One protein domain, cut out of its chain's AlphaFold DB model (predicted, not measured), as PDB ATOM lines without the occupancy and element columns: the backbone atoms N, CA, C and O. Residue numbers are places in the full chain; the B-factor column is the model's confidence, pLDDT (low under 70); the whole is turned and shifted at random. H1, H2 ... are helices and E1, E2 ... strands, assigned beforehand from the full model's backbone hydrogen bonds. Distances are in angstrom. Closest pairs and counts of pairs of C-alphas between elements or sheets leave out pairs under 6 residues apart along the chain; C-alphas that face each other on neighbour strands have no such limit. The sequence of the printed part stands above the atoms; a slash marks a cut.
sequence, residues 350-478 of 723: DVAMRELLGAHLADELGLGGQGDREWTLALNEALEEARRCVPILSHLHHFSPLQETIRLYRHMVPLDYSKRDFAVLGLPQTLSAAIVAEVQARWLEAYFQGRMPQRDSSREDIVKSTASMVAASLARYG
ATOM      1  N   ASP A 350     -59.304  35.085  43.788       68.06
ATOM      2  CA  ASP A 350     -59.318  36.495  43.406       68.06
ATOM      3  C   ASP A 350     -60.688  36.964  42.913       68.06
ATOM      4  O   ASP A 350     -60.989  38.132  43.098       68.06
ATOM      5  N   VAL A 351     -61.555  36.097  42.379       75.19
ATOM      6  CA  VAL A 351     -62.900  36.508  41.922       75.19
ATOM      7  C   VAL A 351     -63.697  37.146  43.065       75.19
ATOM      8  O   VAL A 351     -64.175  38.271  42.936       75.19
ATOM      9  N   ALA A 352     -63.757  36.476  44.220       78.44
ATOM     10  CA  ALA A 352     -64.449  36.994  45.401       78.44
ATOM     11  C   ALA A 352     -63.766  38.251  45.972       78.44
ATOM     12  O   ALA A 352     -64.430  39.175  46.439       78.44
ATOM     13  N   MET A 353     -62.431  38.315  45.918       85.50
ATOM     14  CA  MET A 353     -61.689  39.501  46.361       85.50
ATOM     15  C   MET A 353     -61.923  40.700  45.430       85.50
ATOM     16  O   MET A 353     -62.062  41.823  45.909       85.50
ATOM     17  N   ARG A 354     -62.003  40.468  44.115       85.81
ATOM     18  CA  ARG A 354     -62.290  41.478  43.088       85.81
ATOM     19  C   ARG A 354     -63.709  42.009  43.197       85.81
ATOM     20  O   ARG A 354     -63.895  43.211  43.049       85.81
ATOM     21  N   GLU A 355     -64.685  41.152  43.486       86.56
ATOM     22  CA  GLU A 355     -66.062  41.575  43.758       86.56
ATOM     23  C   GLU A 355     -66.116  42.514  44.974       86.56
ATOM     24  O   GLU A 355     -66.729  43.577  44.913       86.56
ATOM     25  N   LEU A 356     -65.386  42.174  46.042       89.00
ATOM     26  CA  LEU A 356     -65.342  42.960  47.275       89.00
ATOM     27  C   LEU A 356     -64.633  44.321  47.113       89.00
ATOM     28  O   LEU A 356     -65.074  45.319  47.685       89.00
ATOM     29  N   LEU A 357     -63.514  44.356  46.383       90.38
ATOM     30  CA  LEU A 357     -62.630  45.526  46.261       90.38
ATOM     31  C   LEU A 357     -62.925  46.402  45.031       90.38
ATOM     32  O   LEU A 357     -62.542  47.571  44.995       90.38
ATOM     33  N   GLY A 358     -63.577  45.841  44.012       89.00
ATOM     34  CA  GLY A 358     -63.627  46.394  42.661       89.00
ATOM     35  C   GLY A 358     -62.344  46.120  41.861       89.00
ATOM     36  O   GLY A 358     -61.249  46.011  42.417       89.00
ATOM     37  N   ALA A 359     -62.475  46.044  40.531       84.56
ATOM     38  CA  ALA A 359     -61.394  45.639  39.623       84.56
ATOM     39  C   ALA A 359     -60.117  46.486  39.773       84.56
ATOM     40  O   ALA A 359     -59.039  45.935  39.960       84.56
ATOM     41  N   HIS A 360     -60.251  47.816  39.780       86.56
ATOM     42  CA  HIS A 360     -59.109  48.730  39.861       86.56
ATOM     43  C   HIS A 360     -58.288  48.547  41.147       86.56
ATOM     44  O   HIS A 360     -57.065  48.444  41.105       86.56
ATOM     45  N   LEU A 361     -58.950  48.509  42.308       87.94
ATOM     46  CA  LEU A 361     -58.259  48.363  43.590       87.94
ATOM     47  C   LEU A 361     -57.672  46.955  43.745       87.94
ATOM     48  O   LEU A 361     -56.577  46.807  44.281       87.94
ATOM     49  N   ALA A 362     -58.366  45.928  43.254       88.00
ATOM     50  CA  ALA A 362     -57.833  44.576  43.224       88.00
ATOM     51  C   ALA A 362     -56.567  44.476  42.354       88.00
ATOM     52  O   ALA A 362     -55.591  43.874  42.794       88.00
ATOM     53  N   ASP A 363     -56.539  45.115  41.180       85.88
ATOM     54  CA  ASP A 363     -55.357  45.165  40.306       85.88
ATOM     55  C   ASP A 363     -54.180  45.884  40.981       85.88
ATOM     56  O   ASP A 363     -53.056  45.369  40.963       85.88
ATOM     57  N   GLU A 364     -54.444  47.019  41.643       86.06
ATOM     58  CA  GLU A 364     -53.440  47.772  42.412       86.06
ATOM     59  C   GLU A 364     -52.815  46.913  43.524       86.06
ATOM     60  O   GLU A 364     -51.608  46.957  43.761       86.06
ATOM     61  N   LEU A 365     -53.631  46.102  44.203       88.69
ATOM     62  CA  LEU A 365     -53.191  45.215  45.284       88.69
ATOM     63  C   LEU A 365     -52.568  43.904  44.779       88.69
ATOM     64  O   LEU A 365     -52.112  43.100  45.593       88.69
ATOM     65  N   GLY A 366     -52.532  43.676  43.463       85.88
ATOM     66  CA  GLY A 366     -51.987  42.457  42.868       85.88
ATOM     67  C   GLY A 366     -52.918  41.245  42.963       85.88
ATOM     68  O   GLY A 366     -52.446  40.113  42.972       85.88
ATOM     69  N   LEU A 367     -54.232  41.444  43.038       83.44
ATOM     70  CA  LEU A 367     -55.257  40.393  43.094       83.44
ATOM     71  C   LEU A 367     -55.894  40.175  41.706       83.44
ATOM     72  O   LEU A 367     -57.112  40.270  41.539       83.44
ATOM     73  N   GLY A 368     -55.051  39.930  40.698       75.50
ATOM     74  CA  GLY A 368     -55.439  39.749  39.290       75.50
ATOM     75  C   GLY A 368     -55.031  40.916  38.377       75.50
ATOM     76  O   GLY A 368     -54.217  41.752  38.771       75.50
ATOM     77  N   GLY A 369     -55.551  40.940  37.144       68.62
ATOM     78  CA  GLY A 369     -55.270  41.969  36.124       68.62
ATOM     79  C   GLY A 369     -53.824  42.007  35.617       68.62
ATOM     80  O   GLY A 369     -52.969  41.269  36.114       68.62
ATOM     81  N   GLN A 370     -53.541  42.858  34.622       68.06
ATOM     82  CA  GLN A 370     -52.223  42.908  33.977       68.06
ATOM     83  C   GLN A 370     -51.152  43.424  34.946       68.06
ATOM     84  O   GLN A 370     -51.315  44.459  35.593       68.06
ATOM     85  N   GLY A 371     -50.049  42.682  35.056       68.94
ATOM     86  CA  GLY A 371     -48.872  43.147  35.787       68.94
ATOM     87  C   GLY A 371     -48.172  44.298  35.066       68.94
ATOM     88  O   GLY A 371     -48.354  44.502  33.865       68.94
ATOM     89  N   ASP A 372     -47.349  45.041  35.805       79.50
ATOM     90  CA  ASP A 372     -46.461  46.036  35.210       79.50
ATOM     91  C   ASP A 372     -45.339  45.361  34.394       79.50
ATOM     92  O   ASP A 372     -45.117  44.149  34.442       79.50
ATOM     93  N   ARG A 373     -44.611  46.161  33.608       83.44
ATOM     94  CA  ARG A 373     -43.511  45.664  32.766       83.44
ATOM     95  C   ARG A 373     -42.435  44.933  33.580       83.44
ATOM     96  O   ARG A 373     -41.848  43.979  33.076       83.44
ATOM     97  N   GLU A 374     -42.177  45.386  34.807       85.81
ATOM     98  CA  GLU A 374     -41.209  44.779  35.731       85.81
ATOM     99  C   GLU A 374     -41.637  43.351  36.099       85.81
ATOM    100  O   GLU A 374     -40.858  42.410  35.940       85.81
ATOM    101  N   TRP A 375     -42.904  43.170  36.485       86.31
ATOM    102  CA  TRP A 375     -43.503  41.865  36.744       86.31
ATOM    103  C   TRP A 375     -43.436  40.938  35.529       86.31
ATOM    104  O   TRP A 375     -43.010  39.792  35.659       86.31
ATOM    105  N   THR A 376     -43.843  41.415  34.349       83.56
ATOM    106  CA  THR A 376     -43.869  40.587  33.133       83.56
ATOM    107  C   THR A 376     -42.481  40.060  32.776       83.56
ATOM    108  O   THR A 376     -42.341  38.886  32.439       83.56
ATOM    109  N   LEU A 377     -41.449  40.904  32.874       85.00
ATOM    110  CA  LEU A 377     -40.070  40.494  32.609       85.00
ATOM    111  C   LEU A 377     -39.587  39.457  33.628       85.00
ATOM    112  O   LEU A 377     -39.088  38.407  33.224       85.00
ATOM    113  N   ALA A 378     -39.799  39.709  34.923       86.19
ATOM    114  CA  ALA A 378     -39.385  38.794  35.983       86.19
ATOM    115  C   ALA A 378     -40.097  37.432  35.898       86.19
ATOM    116  O   ALA A 378     -39.473  36.391  36.102       86.19
ATOM    117  N   LEU A 379     -41.395  37.418  35.575       83.12
ATOM    118  CA  LEU A 379     -42.165  36.184  35.413       83.12
ATOM    119  C   LEU A 379     -41.688  35.369  34.209       83.12
ATOM    120  O   LEU A 379     -41.532  34.157  34.331       83.12
ATOM    121  N   ASN A 380     -41.422  36.016  33.074       81.81
ATOM    122  CA  ASN A 380     -40.901  35.334  31.890       81.81
ATOM    123  C   ASN A 380     -39.512  34.738  32.146       81.81
ATOM    124  O   ASN A 380     -39.272  33.585  31.800       81.81
ATOM    125  N   GLU A 381     -38.619  35.488  32.799       84.75
ATOM    126  CA  GLU A 381     -37.292  34.996  33.187       84.75
ATOM    127  C   GLU A 381     -37.397  33.770  34.108       84.75
ATOM    128  O   GLU A 381     -36.766  32.741  33.860       84.75
ATOM    129  N   ALA A 382     -38.266  33.837  35.119       80.38
ATOM    130  CA  ALA A 382     -38.507  32.732  36.038       80.38
ATOM    131  C   ALA A 382     -39.147  31.502  35.369       80.38
ATOM    132  O   ALA A 382     -38.841  30.367  35.738       80.38
ATOM    133  N   LEU A 383     -40.039  31.699  34.393       75.50
ATOM    134  CA  LEU A 383     -40.643  30.611  33.620       75.50
ATOM    135  C   LEU A 383     -39.615  29.916  32.724       75.50
ATOM    136  O   LEU A 383     -39.614  28.688  32.646       75.50
ATOM    137  N   GLU A 384     -38.718  30.674  32.096       76.06
ATOM    138  CA  GLU A 384     -37.601  30.116  31.330       76.06
ATOM    139  C   GLU A 384     -36.633  29.329  32.219       76.06
ATOM    140  O   GLU A 384     -36.210  28.226  31.864       76.06
ATOM    141  N   GLU A 385     -36.325  29.831  33.416       73.50
ATOM    142  CA  GLU A 385     -35.532  29.080  34.394       73.50
ATOM    143  C   GLU A 385     -36.240  27.783  34.819       73.50
ATOM    144  O   GLU A 385     -35.634  26.709  34.798       73.50
ATOM    145  N   ALA A 386     -37.541  27.846  35.121       66.94
ATOM    146  CA  ALA A 386     -38.331  26.669  35.476       66.94
ATOM    147  C   ALA A 386     -38.348  25.618  34.349       66.94
ATOM    148  O   ALA A 386     -38.178  24.428  34.626       66.94
ATOM    149  N   ARG A 387     -38.480  26.049  33.084       67.44
ATOM    150  CA  ARG A 387     -38.401  25.184  31.892       67.44
ATOM    151  C   ARG A 387     -37.043  24.495  31.766       67.44
ATOM    152  O   ARG A 387     -36.997  23.300  31.485       67.44
ATOM    153  N   ARG A 388     -35.942  25.211  32.019       65.31
ATOM    154  CA  ARG A 388     -34.582  24.633  32.001       65.31
ATOM    155  C   ARG A 388     -34.371  23.604  33.106       65.31
ATOM    156  O   ARG A 388     -33.741  22.577  32.872       65.31
ATOM    157  N   CYS A 389     -34.866  23.879  34.311       57.19
ATOM    158  CA  CYS A 389     -34.687  22.995  35.462       57.19
ATOM    159  C   CYS A 389     -35.560  21.738  35.398       57.19
ATOM    160  O   CYS A 389     -35.204  20.721  35.995       57.19
ATOM    161  N   VAL A 390     -36.694  21.796  34.699       55.41
ATOM    162  CA  VAL A 390     -37.672  20.709  34.641       55.41
ATOM    163  C   VAL A 390     -38.045  20.456  33.173       55.41
ATOM    164  O   VAL A 390     -39.061  20.965  32.700       55.41
ATOM    165  N   PRO A 391     -37.247  19.650  32.439       51.12
ATOM    166  CA  PRO A 391     -37.405  19.445  30.997       51.12
ATOM    167  C   PRO A 391     -38.794  18.961  30.579       51.12
ATOM    168  O   PRO A 391     -39.250  19.309  29.505       51.12
ATOM    169  N   ILE A 392     -39.520  18.233  31.439       48.66
ATOM    170  CA  ILE A 392     -40.896  17.792  31.148       48.66
ATOM    171  C   ILE A 392     -41.863  18.968  30.899       48.66
ATOM    172  O   ILE A 392     -42.845  18.826  30.174       48.66
ATOM    173  N   LEU A 393     -41.567  20.156  31.437       48.81
ATOM    174  CA  LEU A 393     -42.367  21.360  31.209       48.81
ATOM    175  C   LEU A 393     -42.231  21.908  29.784       48.81
ATOM    176  O   LEU A 393     -43.032  22.759  29.409       48.81
ATOM    177  N   SER A 394     -41.276  21.426  28.975       48.12
ATOM    178  CA  SER A 394     -41.180  21.782  27.553       48.12
ATOM    179  C   SER A 394     -42.383  21.289  26.742       48.12
ATOM    180  O   SER A 394     -42.671  21.838  25.686       48.12
ATOM    181  N   HIS A 395     -43.093  20.268  27.240       42.28
ATOM    182  CA  HIS A 395     -44.301  19.706  26.628       42.28
ATOM    183  C   HIS A 395     -45.602  20.344  27.136       42.28
ATOM    184  O   HIS A 395     -46.678  20.048  26.616       42.28
ATOM    185  N   LEU A 396     -45.545  21.232  28.138       42.56
ATOM    186  CA  LEU A 396     -46.693  22.058  28.516       42.56
ATOM    187  C   LEU A 396     -46.822  23.177  27.482       42.56
ATOM    188  O   LEU A 396     -46.354  24.297  27.671       42.56
ATOM    189  N   HIS A 397     -47.434  22.835  26.350       35.62
ATOM    190  CA  HIS A 397     -47.483  23.671  25.155       35.62
ATOM    191  C   HIS A 397     -48.200  25.018  25.351       35.62
ATOM    192  O   HIS A 397     -48.078  25.879  24.486       35.62
ATOM    193  N   HIS A 398     -48.943  25.240  26.443       39.16
ATOM    194  CA  HIS A 398     -49.784  26.428  26.634       39.16
ATOM    195  C   HIS A 398     -49.622  27.020  28.043       39.16
ATOM    196  O   HIS A 398     -50.389  26.719  28.954       39.16
ATOM    197  N   PHE A 399     -48.672  27.939  28.216       42.59
ATOM    198  CA  PHE A 399     -48.889  29.038  29.159       42.59
ATOM    199  C   PHE A 399     -49.527  30.171  28.356       42.59
ATOM    200  O   PHE A 399     -48.830  30.966  27.732       42.59
ATOM    201  N   SER A 400     -50.865  30.195  28.307       37.66
ATOM    202  CA  SER A 400     -51.609  31.349  27.782       37.66
ATOM    203  C   SER A 400     -51.152  32.613  28.534       37.66
ATOM    204  O   SER A 400     -50.757  32.478  29.699       37.66
ATOM    205  N   PRO A 401     -51.146  33.818  27.928       39.88
ATOM    206  CA  PRO A 401     -50.558  35.002  28.541       39.88
ATOM    207  C   PRO A 401     -51.155  35.201  29.933       39.88
ATOM    208  O   PRO A 401     -52.355  35.420  30.084       39.88
ATOM    209  N   LEU A 402     -50.308  35.085  30.956       51.62
ATOM    210  CA  LEU A 402     -50.635  35.194  32.379       51.62
ATOM    211  C   LEU A 402     -50.920  36.651  32.757       51.62
ATOM    212  O   LEU A 402     -50.306  37.225  33.653       51.62
ATOM    213  N   GLN A 403     -51.858  37.264  32.043       47.16
ATOM    214  CA  GLN A 403     -52.297  38.636  32.242       47.16
ATOM    215  C   GLN A 403     -53.144  38.799  33.505       47.16
ATOM    216  O   GLN A 403     -53.576  39.906  33.766       47.16
ATOM    217  N   GLU A 404     -53.375  37.746  34.299       59.00
ATOM    218  CA  GLU A 404     -54.235  37.807  35.484       59.00
ATOM    219  C   GLU A 404     -53.715  36.992  36.682       59.00
ATOM    220  O   GLU A 404     -54.518  36.439  37.419       59.00
ATOM    221  N   THR A 405     -52.406  36.866  36.920       70.25
ATOM    222  CA  THR A 405     -51.918  36.138  38.116       70.25
ATOM    223  C   THR A 405     -51.992  36.970  39.395       70.25
ATOM    224  O   THR A 405     -51.740  38.177  39.362       70.25
ATOM    225  N   ILE A 406     -52.228  36.327  40.540       79.19
ATOM    226  CA  ILE A 406     -52.084  36.916  41.875       79.19
ATOM    227  C   ILE A 406     -50.603  37.239  42.131       79.19
ATOM    228  O   ILE A 406     -49.743  36.362  42.205       79.19
ATOM    229  N   ARG A 407     -50.313  38.526  42.315       86.38
ATOM    230  CA  ARG A 407     -48.990  39.126  42.532       86.38
ATOM    231  C   ARG A 407     -48.825  39.544  43.988       86.38
ATOM    232  O   ARG A 407     -48.712  40.727  44.306       86.38
ATOM    233  N   LEU A 408     -48.835  38.564  44.883       86.75
ATOM    234  CA  LEU A 408     -48.633  38.798  46.310       86.75
ATOM    235  C   LEU A 408     -47.283  38.247  46.759       86.75
ATOM    236  O   LEU A 408     -47.018  37.044  46.661       86.75
ATOM    237  N   TYR A 409     -46.461  39.113  47.340       86.31
ATOM    238  CA  TYR A 409     -45.234  38.710  48.004       86.31
ATOM    239  C   TYR A 409     -45.557  37.750  49.154       86.31
ATOM    240  O   TYR A 409     -46.420  38.011  50.002       86.31
ATOM    241  N   ARG A 410     -44.894  36.585  49.134       83.69
ATOM    242  CA  ARG A 410     -45.148  35.445  50.039       83.69
ATOM    243  C   ARG A 410     -46.618  34.979  50.053       83.69
ATOM    244  O   ARG A 410     -47.053  34.391  51.041       83.69
ATOM    245  N   HIS A 411     -47.379  35.253  48.987       84.38
ATOM    246  CA  HIS A 411     -48.828  35.025  48.895       84.38
ATOM    247  C   HIS A 411     -49.662  35.743  49.970       84.38
ATOM    248  O   HIS A 411     -50.774  35.309  50.269       84.38
ATOM    249  N   MET A 412     -49.128  36.810  50.573       87.81
ATOM    250  CA  MET A 412     -49.796  37.526  51.660       87.81
ATOM    251  C   MET A 412     -49.970  39.013  51.393       87.81
ATOM    252  O   MET A 412     -51.034  39.546  51.673       87.81
ATOM    253  N   VAL A 413     -48.950  39.707  50.896       90.12
ATOM    254  CA  VAL A 413     -48.966  41.179  50.827       90.12
ATOM    255  C   VAL A 413     -48.674  41.672  49.413       90.12
ATOM    256  O   VAL A 413     -48.023  40.950  48.658       90.12
ATOM    257  N   PRO A 414     -49.128  42.875  49.025       89.94
ATOM    258  CA  PRO A 414     -48.837  43.430  47.705       89.94
ATOM    259  C   PRO A 414     -47.329  43.582  47.459       89.94
ATOM    260  O   PRO A 414     -46.548  43.721  48.403       89.94
ATOM    261  N   LEU A 415     -46.923  43.605  46.184       86.56
ATOM    262  CA  LEU A 415     -45.525  43.849  45.786       86.56
ATOM    263  C   LEU A 415     -45.009  45.205  46.296       86.56
ATOM    264  O   LEU A 415     -43.857  45.321  46.713       86.56
ATOM    265  N   ASP A 416     -45.873  46.227  46.311       79.81
ATOM    266  CA  ASP A 416     -45.630  47.448  47.079       79.81
ATOM    267  C   ASP A 416     -45.980  47.220  48.556       79.81
ATOM    268  O   ASP A 416     -47.064  47.541  49.045       79.81
ATOM    269  N   TYR A 417     -45.035  46.625  49.277       77.56
ATOM    270  CA  TYR A 417     -45.209  46.269  50.681       77.56
ATOM    271  C   TYR A 417     -44.950  47.443  51.649       77.56
ATOM    272  O   TYR A 417     -45.022  47.255  52.867       77.56
ATOM    273  N   SER A 418     -44.670  48.654  51.144       75.94
ATOM    274  CA  SER A 418     -44.306  49.831  51.948       75.94
ATOM    275  C   SER A 418     -45.461  50.365  52.809       75.94
ATOM    276  O   SER A 418     -45.238  50.772  53.952       75.94
ATOM    277  N   LYS A 419     -46.699  50.301  52.294       80.69
ATOM    278  CA  LYS A 419     -47.906  50.867  52.927       80.69
ATOM    279  C   LYS A 419     -48.323  50.151  54.215       80.69
ATOM    280  O   LYS A 419     -48.826  50.808  55.128       80.69
ATOM    281  N   ARG A 420     -48.063  48.840  54.312       87.62
ATOM    282  CA  ARG A 420     -48.277  47.999  55.512       87.62
ATOM    283  C   ARG A 420     -49.675  48.113  56.116       87.62
ATOM    284  O   ARG A 420     -49.835  48.198  57.333       87.62
ATOM    285  N   ASP A 421     -50.690  48.116  55.264       89.88
ATOM    286  CA  ASP A 421     -52.094  48.268  55.656       89.88
ATOM    287  C   ASP A 421     -53.028  47.220  55.041       89.88
ATOM    288  O   ASP A 421     -54.211  47.194  55.378       89.88
ATOM    289  N   PHE A 422     -52.505  46.322  54.210       92.88
ATOM    290  CA  PHE A 422     -53.278  45.281  53.547       92.88
ATOM    291  C   PHE A 422     -52.547  43.941  53.561       92.88
ATOM    292  O   PHE A 422     -51.335  43.883  53.344       92.88
ATOM    293  N   ALA A 423     -53.297  42.864  53.778       93.25
ATOM    294  CA  ALA A 423     -52.812  41.504  53.619       93.25
ATOM    295  C   ALA A 423     -53.936  40.534  53.239       93.25
ATOM    296  O   ALA A 423     -55.117  40.782  53.475       93.25
ATOM    297  N   VAL A 424     -53.542  39.380  52.719       90.31
ATOM    298  CA  VAL A 424     -54.368  38.206  52.465       90.31
ATOM    299  C   VAL A 424     -53.778  37.031  53.241       90.31
ATOM    300  O   VAL A 424     -52.560  36.890  53.345       90.31
ATOM    301  N   LEU A 425     -54.629  36.180  53.808       87.69
ATOM    302  CA  LEU A 425     -54.217  35.015  54.586       87.69
ATOM    303  C   LEU A 425     -54.945  33.756  54.104       87.69
ATOM    304  O   LEU A 425     -56.127  33.798  53.768       87.69
ATOM    305  N   GLY A 426     -54.235  32.624  54.090       77.88
ATOM    306  CA  GLY A 426     -54.833  31.320  53.783       77.88
ATOM    307  C   GLY A 426     -54.992  30.989  52.294       77.88
ATOM    308  O   GLY A 426     -55.761  30.090  51.965       77.88
ATOM    309  N   LEU A 427     -54.272  31.676  51.397       76.81
ATOM    310  CA  LEU A 427     -54.209  31.316  49.970       76.81
ATOM    311  C   LEU A 427     -53.385  30.046  49.670       76.81
ATOM    312  O   LEU A 427     -53.831  29.245  48.845       76.81
ATOM    313  N   PRO A 428     -52.196  29.824  50.275       73.81
ATOM    314  CA  PRO A 428     -51.361  28.679  49.913       73.81
ATOM    315  C   PRO A 428     -51.973  27.335  50.319       73.81
ATOM    316  O   PRO A 428     -52.399  27.151  51.460       73.81
ATOM    317  N   GLN A 429     -51.918  26.350  49.419       68.19
ATOM    318  CA  GLN A 429     -52.218  24.960  49.762       68.19
ATOM    319  C   GLN A 429     -51.000  24.291  50.384       68.19
ATOM    320  O   GLN A 429     -49.919  24.265  49.799       68.19
ATOM    321  N   THR A 430     -51.171  23.717  51.570       69.12
ATOM    322  CA  THR A 430     -50.085  23.070  52.308       69.12
ATOM    323  C   THR A 430     -50.587  21.813  53.007       69.12
ATOM    324  O   THR A 430     -51.790  21.593  53.127       69.12
ATOM    325  N   LEU A 431     -49.660  20.980  53.488       66.06
ATOM    326  CA  LEU A 431     -50.001  19.784  54.266       66.06
ATOM    327  C   LEU A 431     -50.714  20.117  55.585       66.06
ATOM    328  O   LEU A 431     -51.497  19.303  56.065       66.06
ATOM    329  N   SER A 432     -50.448  21.288  56.174       76.62
ATOM    330  CA  SER A 432     -51.099  21.765  57.397       76.62
ATOM    331  C   SER A 432     -51.453  23.244  57.271       76.62
ATOM    332  O   SER A 432     -50.616  24.124  57.479       76.62
ATOM    333  N   ALA A 433     -52.725  23.509  56.974       80.06
ATOM    334  CA  ALA A 433     -53.246  24.868  56.903       80.06
ATOM    335  C   ALA A 433     -53.135  25.601  58.253       80.06
ATOM    336  O   ALA A 433     -52.834  26.788  58.267       80.06
ATOM    337  N   ALA A 434     -53.321  24.905  59.382       82.12
ATOM    338  CA  ALA A 434     -53.279  25.513  60.714       82.12
ATOM    339  C   ALA A 434     -51.882  26.040  61.077       82.12
ATOM    340  O   ALA A 434     -51.744  27.196  61.478       82.12
ATOM    341  N   ILE A 435     -50.839  25.222  60.884       83.81
ATOM    342  CA  ILE A 435     -49.452  25.617  61.172       83.81
ATOM    343  C   ILE A 435     -49.038  26.782  60.271       83.81
ATOM    344  O   ILE A 435     -48.468  27.765  60.744       83.81
ATOM    345  N   VAL A 436     -49.338  26.693  58.971       84.75
ATOM    346  CA  VAL A 436     -48.983  27.752  58.020       84.75
ATOM    347  C   VAL A 436     -49.744  29.038  58.316       84.75
ATOM    348  O   VAL A 436     -49.117  30.092  58.340       84.75
ATOM    349  N   ALA A 437     -51.041  28.971  58.621       84.44
ATOM    350  CA  ALA A 437     -51.827  30.143  58.995       84.44
ATOM    351  C   ALA A 437     -51.272  30.838  60.249       84.44
ATOM    352  O   ALA A 437     -51.212  32.064  60.276       84.44
ATOM    353  N   GLU A 438     -50.809  30.092  61.260       86.56
ATOM    354  CA  GLU A 438     -50.180  30.699  62.441       86.56
ATOM    355  C   GLU A 438     -48.854  31.389  62.094       86.56
ATOM    356  O   GLU A 438     -48.605  32.518  62.524       86.56
ATOM    357  N   VAL A 439     -48.005  30.749  61.284       88.88
ATOM    358  CA  VAL A 439     -46.741  31.353  60.832       88.88
ATOM    359  C   VAL A 439     -47.006  32.611  60.002       88.88
ATOM    360  O   VAL A 439     -46.353  33.632  60.224       88.88
ATOM    361  N   GLN A 440     -47.984  32.565  59.094       89.38
ATOM    362  CA  GLN A 440     -48.428  33.721  58.317       89.38
ATOM    363  C   GLN A 440     -48.933  34.839  59.233       89.38
ATOM    364  O   GLN A 440     -48.514  35.981  59.075       89.38
ATOM    365  N   ALA A 441     -49.755  34.525  60.236       89.56
ATOM    366  CA  ALA A 441     -50.275  35.511  61.180       89.56
ATOM    367  C   ALA A 441     -49.154  36.204  61.977       89.56
ATOM    368  O   ALA A 441     -49.139  37.431  62.071       89.56
ATOM    369  N   ARG A 442     -48.172  35.446  62.487       89.94
ATOM    370  CA  ARG A 442     -47.005  36.012  63.192       89.94
ATOM    371  C   ARG A 442     -46.138  36.876  62.278       89.94
ATOM    372  O   ARG A 442     -45.632  37.915  62.695       89.94
ATOM    373  N   TRP A 443     -45.964  36.457  61.026       90.88
ATOM    374  CA  TRP A 443     -45.241  37.247  60.035       90.88
ATOM    375  C   TRP A 443     -45.980  38.555  59.719       90.88
ATOM    376  O   TRP A 443     -45.367  39.621  59.726       90.88
ATOM    377  N   LEU A 444     -47.302  38.489  59.528       91.19
ATOM    378  CA  LEU A 444     -48.154  39.653  59.282       91.19
ATOM    379  C   LEU A 444     -48.155  40.637  60.450       91.19
ATOM    380  O   LEU A 444     -48.150  41.847  60.231       91.19
ATOM    381  N   GLU A 445     -48.107  40.144  61.687       91.19
ATOM    382  CA  GLU A 445     -47.973  40.998  62.863       91.19
ATOM    383  C   GLU A 445     -46.713  41.874  62.764       91.19
ATOM    384  O   GLU A 445     -46.781  43.104  62.862       91.19
ATOM    385  N   ALA A 446     -45.566  41.255  62.485       90.06
ATOM    386  CA  ALA A 446     -44.310  41.973  62.337       90.06
ATOM    387  C   ALA A 446     -44.289  42.858  61.070       90.06
ATOM    388  O   ALA A 446     -43.718  43.952  61.104       90.06
ATOM    389  N   TYR A 447     -44.950  42.448  59.980       89.69
ATOM    390  CA  TYR A 447     -45.142  43.258  58.770       89.69
ATOM    391  C   TYR A 447     -45.854  44.574  59.085       89.69
ATOM    392  O   TYR A 447     -45.306  45.653  58.826       89.69
ATOM    393  N   PHE A 448     -47.020  44.480  59.726       90.19
ATOM    394  CA  PHE A 448     -47.842  45.619  60.109       90.19
ATOM    395  C   PHE A 448     -47.156  46.538  61.126       90.19
ATOM    396  O   PHE A 448     -47.391  47.743  61.127       90.19
ATOM    397  N   GLN A 449     -46.285  46.003  61.979       89.50
ATOM    398  CA  GLN A 449     -45.549  46.779  62.983       89.50
ATOM    399  C   GLN A 449     -44.236  47.386  62.475       89.50
ATOM    400  O   GLN A 449     -43.514  47.990  63.263       89.50
ATOM    401  N   GLY A 450     -43.876  47.212  61.202       86.19
ATOM    402  CA  GLY A 450     -42.612  47.766  60.706       86.19
ATOM    403  C   GLY A 450     -41.381  46.883  60.953       86.19
ATOM    404  O   GLY A 450     -40.283  47.264  60.571       86.19
ATOM    405  N   ARG A 451     -41.528  45.698  61.564       85.69
ATOM    406  CA  ARG A 451     -40.434  44.886  62.139       85.69
ATOM    407  C   ARG A 451     -39.891  43.795  61.202       85.69
ATOM    408  O   ARG A 451     -39.479  42.731  61.658       85.69
ATOM    409  N   MET A 452     -39.919  44.024  59.891       78.81
ATOM    410  CA  MET A 452     -39.481  43.020  58.908       78.81
ATOM    411  C   MET A 452     -37.953  42.978  58.762       78.81
ATOM    412  O   MET A 452     -37.328  44.038  58.739       78.81
ATOM    413  N   PRO A 453     -37.340  41.785  58.640       62.12
ATOM    414  CA  PRO A 453     -35.907  41.659  58.380       62.12
ATOM    415  C   PRO A 453     -35.536  42.238  57.001       62.12
ATOM    416  O   PRO A 453     -36.241  42.011  56.025       62.12
ATOM    417  N   GLN A 454     -34.395  42.932  56.908       57.06
ATOM    418  CA  GLN A 454     -33.914  43.667  55.718       57.06
ATOM    419  C   GLN A 454     -33.551  42.808  54.482       57.06
ATOM    420  O   GLN A 454     -32.994  43.334  53.524       57.06
ATOM    421  N   ARG A 455     -33.796  41.494  54.484       56.69
ATOM    422  CA  ARG A 455     -33.185  40.576  53.506       56.69
ATOM    423  C   ARG A 455     -33.657  40.799  52.060       56.69
ATOM    424  O   ARG A 455     -32.838  40.658  51.163       56.69
ATOM    425  N   ASP A 456     -34.909  41.221  51.873       61.59
ATOM    426  CA  ASP A 456     -35.508  41.557  50.570       61.59
ATOM    427  C   ASP A 456     -35.779  43.079  50.547       61.59
ATOM    428  O   ASP A 456     -36.910  43.545  50.699       61.59
ATOM    429  N   SER A 457     -34.700  43.871  50.532       63.28
ATOM    430  CA  SER A 457     -34.764  45.323  50.785       63.28
ATOM    431  C   SER A 457     -35.212  46.152  49.579       63.28
ATOM    432  O   SER A 457     -35.693  47.271  49.774       63.28
ATOM    433  N   SER A 458     -35.110  45.616  48.358       78.69
ATOM    434  CA  SER A 458     -35.534  46.295  47.133       78.69
ATOM    435  C   SER A 458     -36.864  45.748  46.596       78.69
ATOM    436  O   SER A 458     -37.220  44.587  46.809       78.69
ATOM    437  N   ARG A 459     -37.617  46.592  45.875       82.81
ATOM    438  CA  ARG A 459     -38.818  46.159  45.138       82.81
ATOM    439  C   ARG A 459     -38.471  45.068  44.121       82.81
ATOM    440  O   ARG A 459     -39.217  44.102  44.002       82.81
ATOM    441  N   GLU A 460     -37.328  45.201  43.459       85.62
ATOM    442  CA  GLU A 460     -36.856  44.263  42.442       85.62
ATOM    443  C   GLU A 460     -36.681  42.844  43.011       85.62
ATOM    444  O   GLU A 460     -37.174  41.880  42.424       85.62
ATOM    445  N   ASP A 461     -36.068  42.705  44.194       84.44
ATOM    446  CA  ASP A 461     -35.891  41.405  44.862       84.44
ATOM    447  C   ASP A 461     -37.236  40.740  45.181       84.44
ATOM    448  O   ASP A 461     -37.409  39.528  45.036       84.44
ATOM    449  N   ILE A 462     -38.214  41.544  45.595       85.06
ATOM    450  CA  ILE A 462     -39.565  41.088  45.924       85.06
ATOM    451  C   ILE A 462     -40.311  40.634  44.679       85.06
ATOM    452  O   ILE A 462     -40.944  39.573  44.703       85.06
ATOM    453  N   VAL A 463     -40.229  41.407  43.596       88.19
ATOM    454  CA  VAL A 463     -40.833  41.062  42.307       88.19
ATOM    455  C   VAL A 463     -40.221  39.769  41.785       88.19
ATOM    456  O   VAL A 463     -40.966  38.827  41.516       88.19
ATOM    457  N   LYS A 464     -38.887  39.665  41.747       86.38
ATOM    458  CA  LYS A 464     -38.167  38.458  41.318       86.38
ATOM    459  C   LYS A 464     -38.517  37.245  42.173       86.38
ATOM    460  O   LYS A 464     -38.915  36.215  41.639       86.38
ATOM    461  N   SER A 465     -38.461  37.366  43.500       84.06
ATOM    462  CA  SER A 465     -38.805  36.263  44.405       84.06
ATOM    463  C   SER A 465     -40.257  35.805  44.234       84.06
ATOM    464  O   SER A 465     -40.533  34.601  44.254       84.06
ATOM    465  N   THR A 466     -41.185  36.745  44.043       85.88
ATOM    466  CA  THR A 466     -42.602  36.432  43.818       85.88
ATOM    467  C   THR A 466     -42.808  35.772  42.457       85.88
ATOM    468  O   THR A 466     -43.511  34.767  42.374       85.88
ATOM    469  N   ALA A 467     -42.156  36.278  41.411       83.75
ATOM    470  CA  ALA A 467     -42.187  35.717  40.069       83.75
ATOM    471  C   ALA A 467     -41.654  34.278  40.037       83.75
ATOM    472  O   ALA A 467     -42.331  33.402  39.507       83.75
ATOM    473  N   SER A 468     -40.521  33.992  40.689       79.94
ATOM    474  CA  SER A 468     -39.987  32.626  40.820       79.94
ATOM    475  C   SER A 468     -40.959  31.678  41.522       79.94
ATOM    476  O   SER A 468     -41.126  30.533  41.106       79.94
ATOM    477  N   MET A 469     -41.636  32.145  42.574       76.88
ATOM    478  CA  MET A 469     -42.634  31.352  43.297       76.88
ATOM    479  C   MET A 469     -43.871  31.061  42.434       76.88
ATOM    480  O   MET A 469     -44.346  29.924  42.404       76.88
ATOM    481  N   VAL A 470     -44.366  32.060  41.697       76.69
ATOM    482  CA  VAL A 470     -45.497  31.907  40.769       76.69
ATOM    483  C   VAL A 470     -45.124  31.000  39.594       76.69
ATOM    484  O   VAL A 470     -45.877  30.079  39.287       76.69
ATOM    485  N   ALA A 471     -43.940  31.169  39.001       73.88
ATOM    486  CA  ALA A 471     -43.410  30.303  37.948       73.88
ATOM    487  C   ALA A 471     -43.252  28.849  38.414       73.88
ATOM    488  O   ALA A 471     -43.624  27.926  37.695       73.88
ATOM    489  N   ALA A 472     -42.777  28.622  39.641       69.25
ATOM    490  CA  ALA A 472     -42.692  27.281  40.215       69.25
ATOM    491  C   ALA A 472     -44.080  26.649  40.437       69.25
ATOM    492  O   ALA A 472     -44.246  25.444  40.241       69.25
ATOM    493  N   SER A 473     -45.085  27.444  40.821       66.62
ATOM    494  CA  SER A 473     -46.476  26.982  40.928       66.62
ATOM    495  C   SER A 473     -47.062  26.639  39.554       66.62
ATOM    496  O   SER A 473     -47.622  25.559  39.379       66.62
ATOM    497  N   LEU A 474     -46.851  27.510  38.564       65.06
ATOM    498  CA  LEU A 474     -47.216  27.310  37.158       65.06
ATOM    499  C   LEU A 474     -46.637  26.022  36.598       65.06
ATOM    500  O   LEU A 474     -47.359  25.202  36.040       65.06
ATOM    501  N   ALA A 475     -45.340  25.837  36.805       57.66
ATOM    502  CA  ALA A 475     -44.598  24.650  36.434       57.66
ATOM    503  C   ALA A 475     -45.186  23.381  37.064       57.66
ATOM    504  O   ALA A 475     -45.398  22.388  36.381       57.66
ATOM    505  N   ARG A 476     -45.460  23.390  38.374       54.91
ATOM    506  CA  ARG A 476     -45.913  22.186  39.090       54.91
ATOM    507  C   ARG A 476     -47.389  21.854  38.879       54.91
ATOM    508  O   ARG A 476     -47.750  20.690  39.011       54.91
ATOM    509  N   TYR A 477     -48.235  22.842  38.596       52.50
ATOM    510  CA  TYR A 477     -49.692  22.671  38.611       52.50
ATOM    511  C   TYR A 477     -50.391  23.107  37.315       52.50
ATOM    512  O   TYR A 477     -51.618  23.053  37.250       52.50
ATOM    513  N   GLY A 478     -49.648  23.558  36.298       48.50
ATOM    514  CA  GLY A 478     -50.203  24.067  35.036       48.50
ATOM    515  C   GLY A 478     -51.031  25.350  35.190       48.50
ATOM    516  O   GLY A 478     -51.729  25.747  34.261       48.50
TER     517      GLY A 478
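What this domain is: This is residues 350 to 478 of the 723 residues of the protein "Methyltranfer_dom domain-containing protein" of Acaromyces ingoldii (UniProt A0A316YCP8). Two long helices, H3 and H6, cross as an X, and a third long helix, H5, stands on the far side of a layer of loop, with residues 408 to 414 between H5 and H6. The short helices H1 and H2 make a corner at another side, and the short H4 sits at the far end of H3; from H4 the long stretch 396 to 421 runs back into the middle. The printed part has 129 residues, with six named helices and one named strand in the order H1, H2, H3, H4, E1, H5, H6, and its class is mostly helix. It is compact, with a radius of gyration of the C-alphas of 15.2 A and spans of 44 by 31 by 29 A.

Where its parts are: H1 is residues 350 to 357, beginning at C-alpha 350 (-59.318, 36.495, 43.406), and H2 is residues 359 to 364. H3, residues 373 to 389, is 24.5 A long from first to last C-alpha, and H4 is residues 391 to 395. E1, residues 422 to 424, pairs with no named strand. H5, residues 433 to 448, is 21.7 A long and begins at C-alpha 433 (-53.246, 24.868, 56.903). H6, residues 459 to 477, is 26.7 A long and ends at C-alpha 477 (-49.692, 22.671, 38.611).

How they stand to each other: H1 and H2 only just touch, only at the corner by their link, with 3 pairs of C-alphas within 8 A; the closest are Arg 354 and Ala 362, 5.4 A apart, and the lines are about perpendicular at 83 degrees. H1 is apart from H3, H5 and H6. H3 touches H6 at a steep tilt of 46 degrees, the same way; their closest C-alphas, of Leu 379 and Ala 467, are 4.7 A apart. H3, with residues 386 to 387 alone, only just touches H4, only at the corner, with 3 pairs within 8 A; the closest C-alphas, of Arg 387 and Leu 393, are 5.6 A apart. H4 and H6 are close but not clearly touching, with the C-alphas of Leu 393 and Ala 475 closest at 6.6 A. Residues 408 to 409 pair with 413 to 414, antiparallel. The closest C-alphas of E1 and H5, those of Ala 423 and Leu 444, are 7.6 A apart. H5 touches no helix. In H1, H2, H3, H5 and H6 every O i to N i+4 pair is within hydrogen-bond range; in H4 0 of 1 is, beside 2 of 2 O i to N i+3 pairs.

The domain as a whole: The two C-alphas farthest apart, of His 395 and Gln 449, are 45.3 A apart. The printed part has no cut. The link from H4 to E1 is long, 26 residues. The mean pLDDT of the printed part is 76.0, and 38 residues are under 70, among them 386 to 404 and 472 to 478.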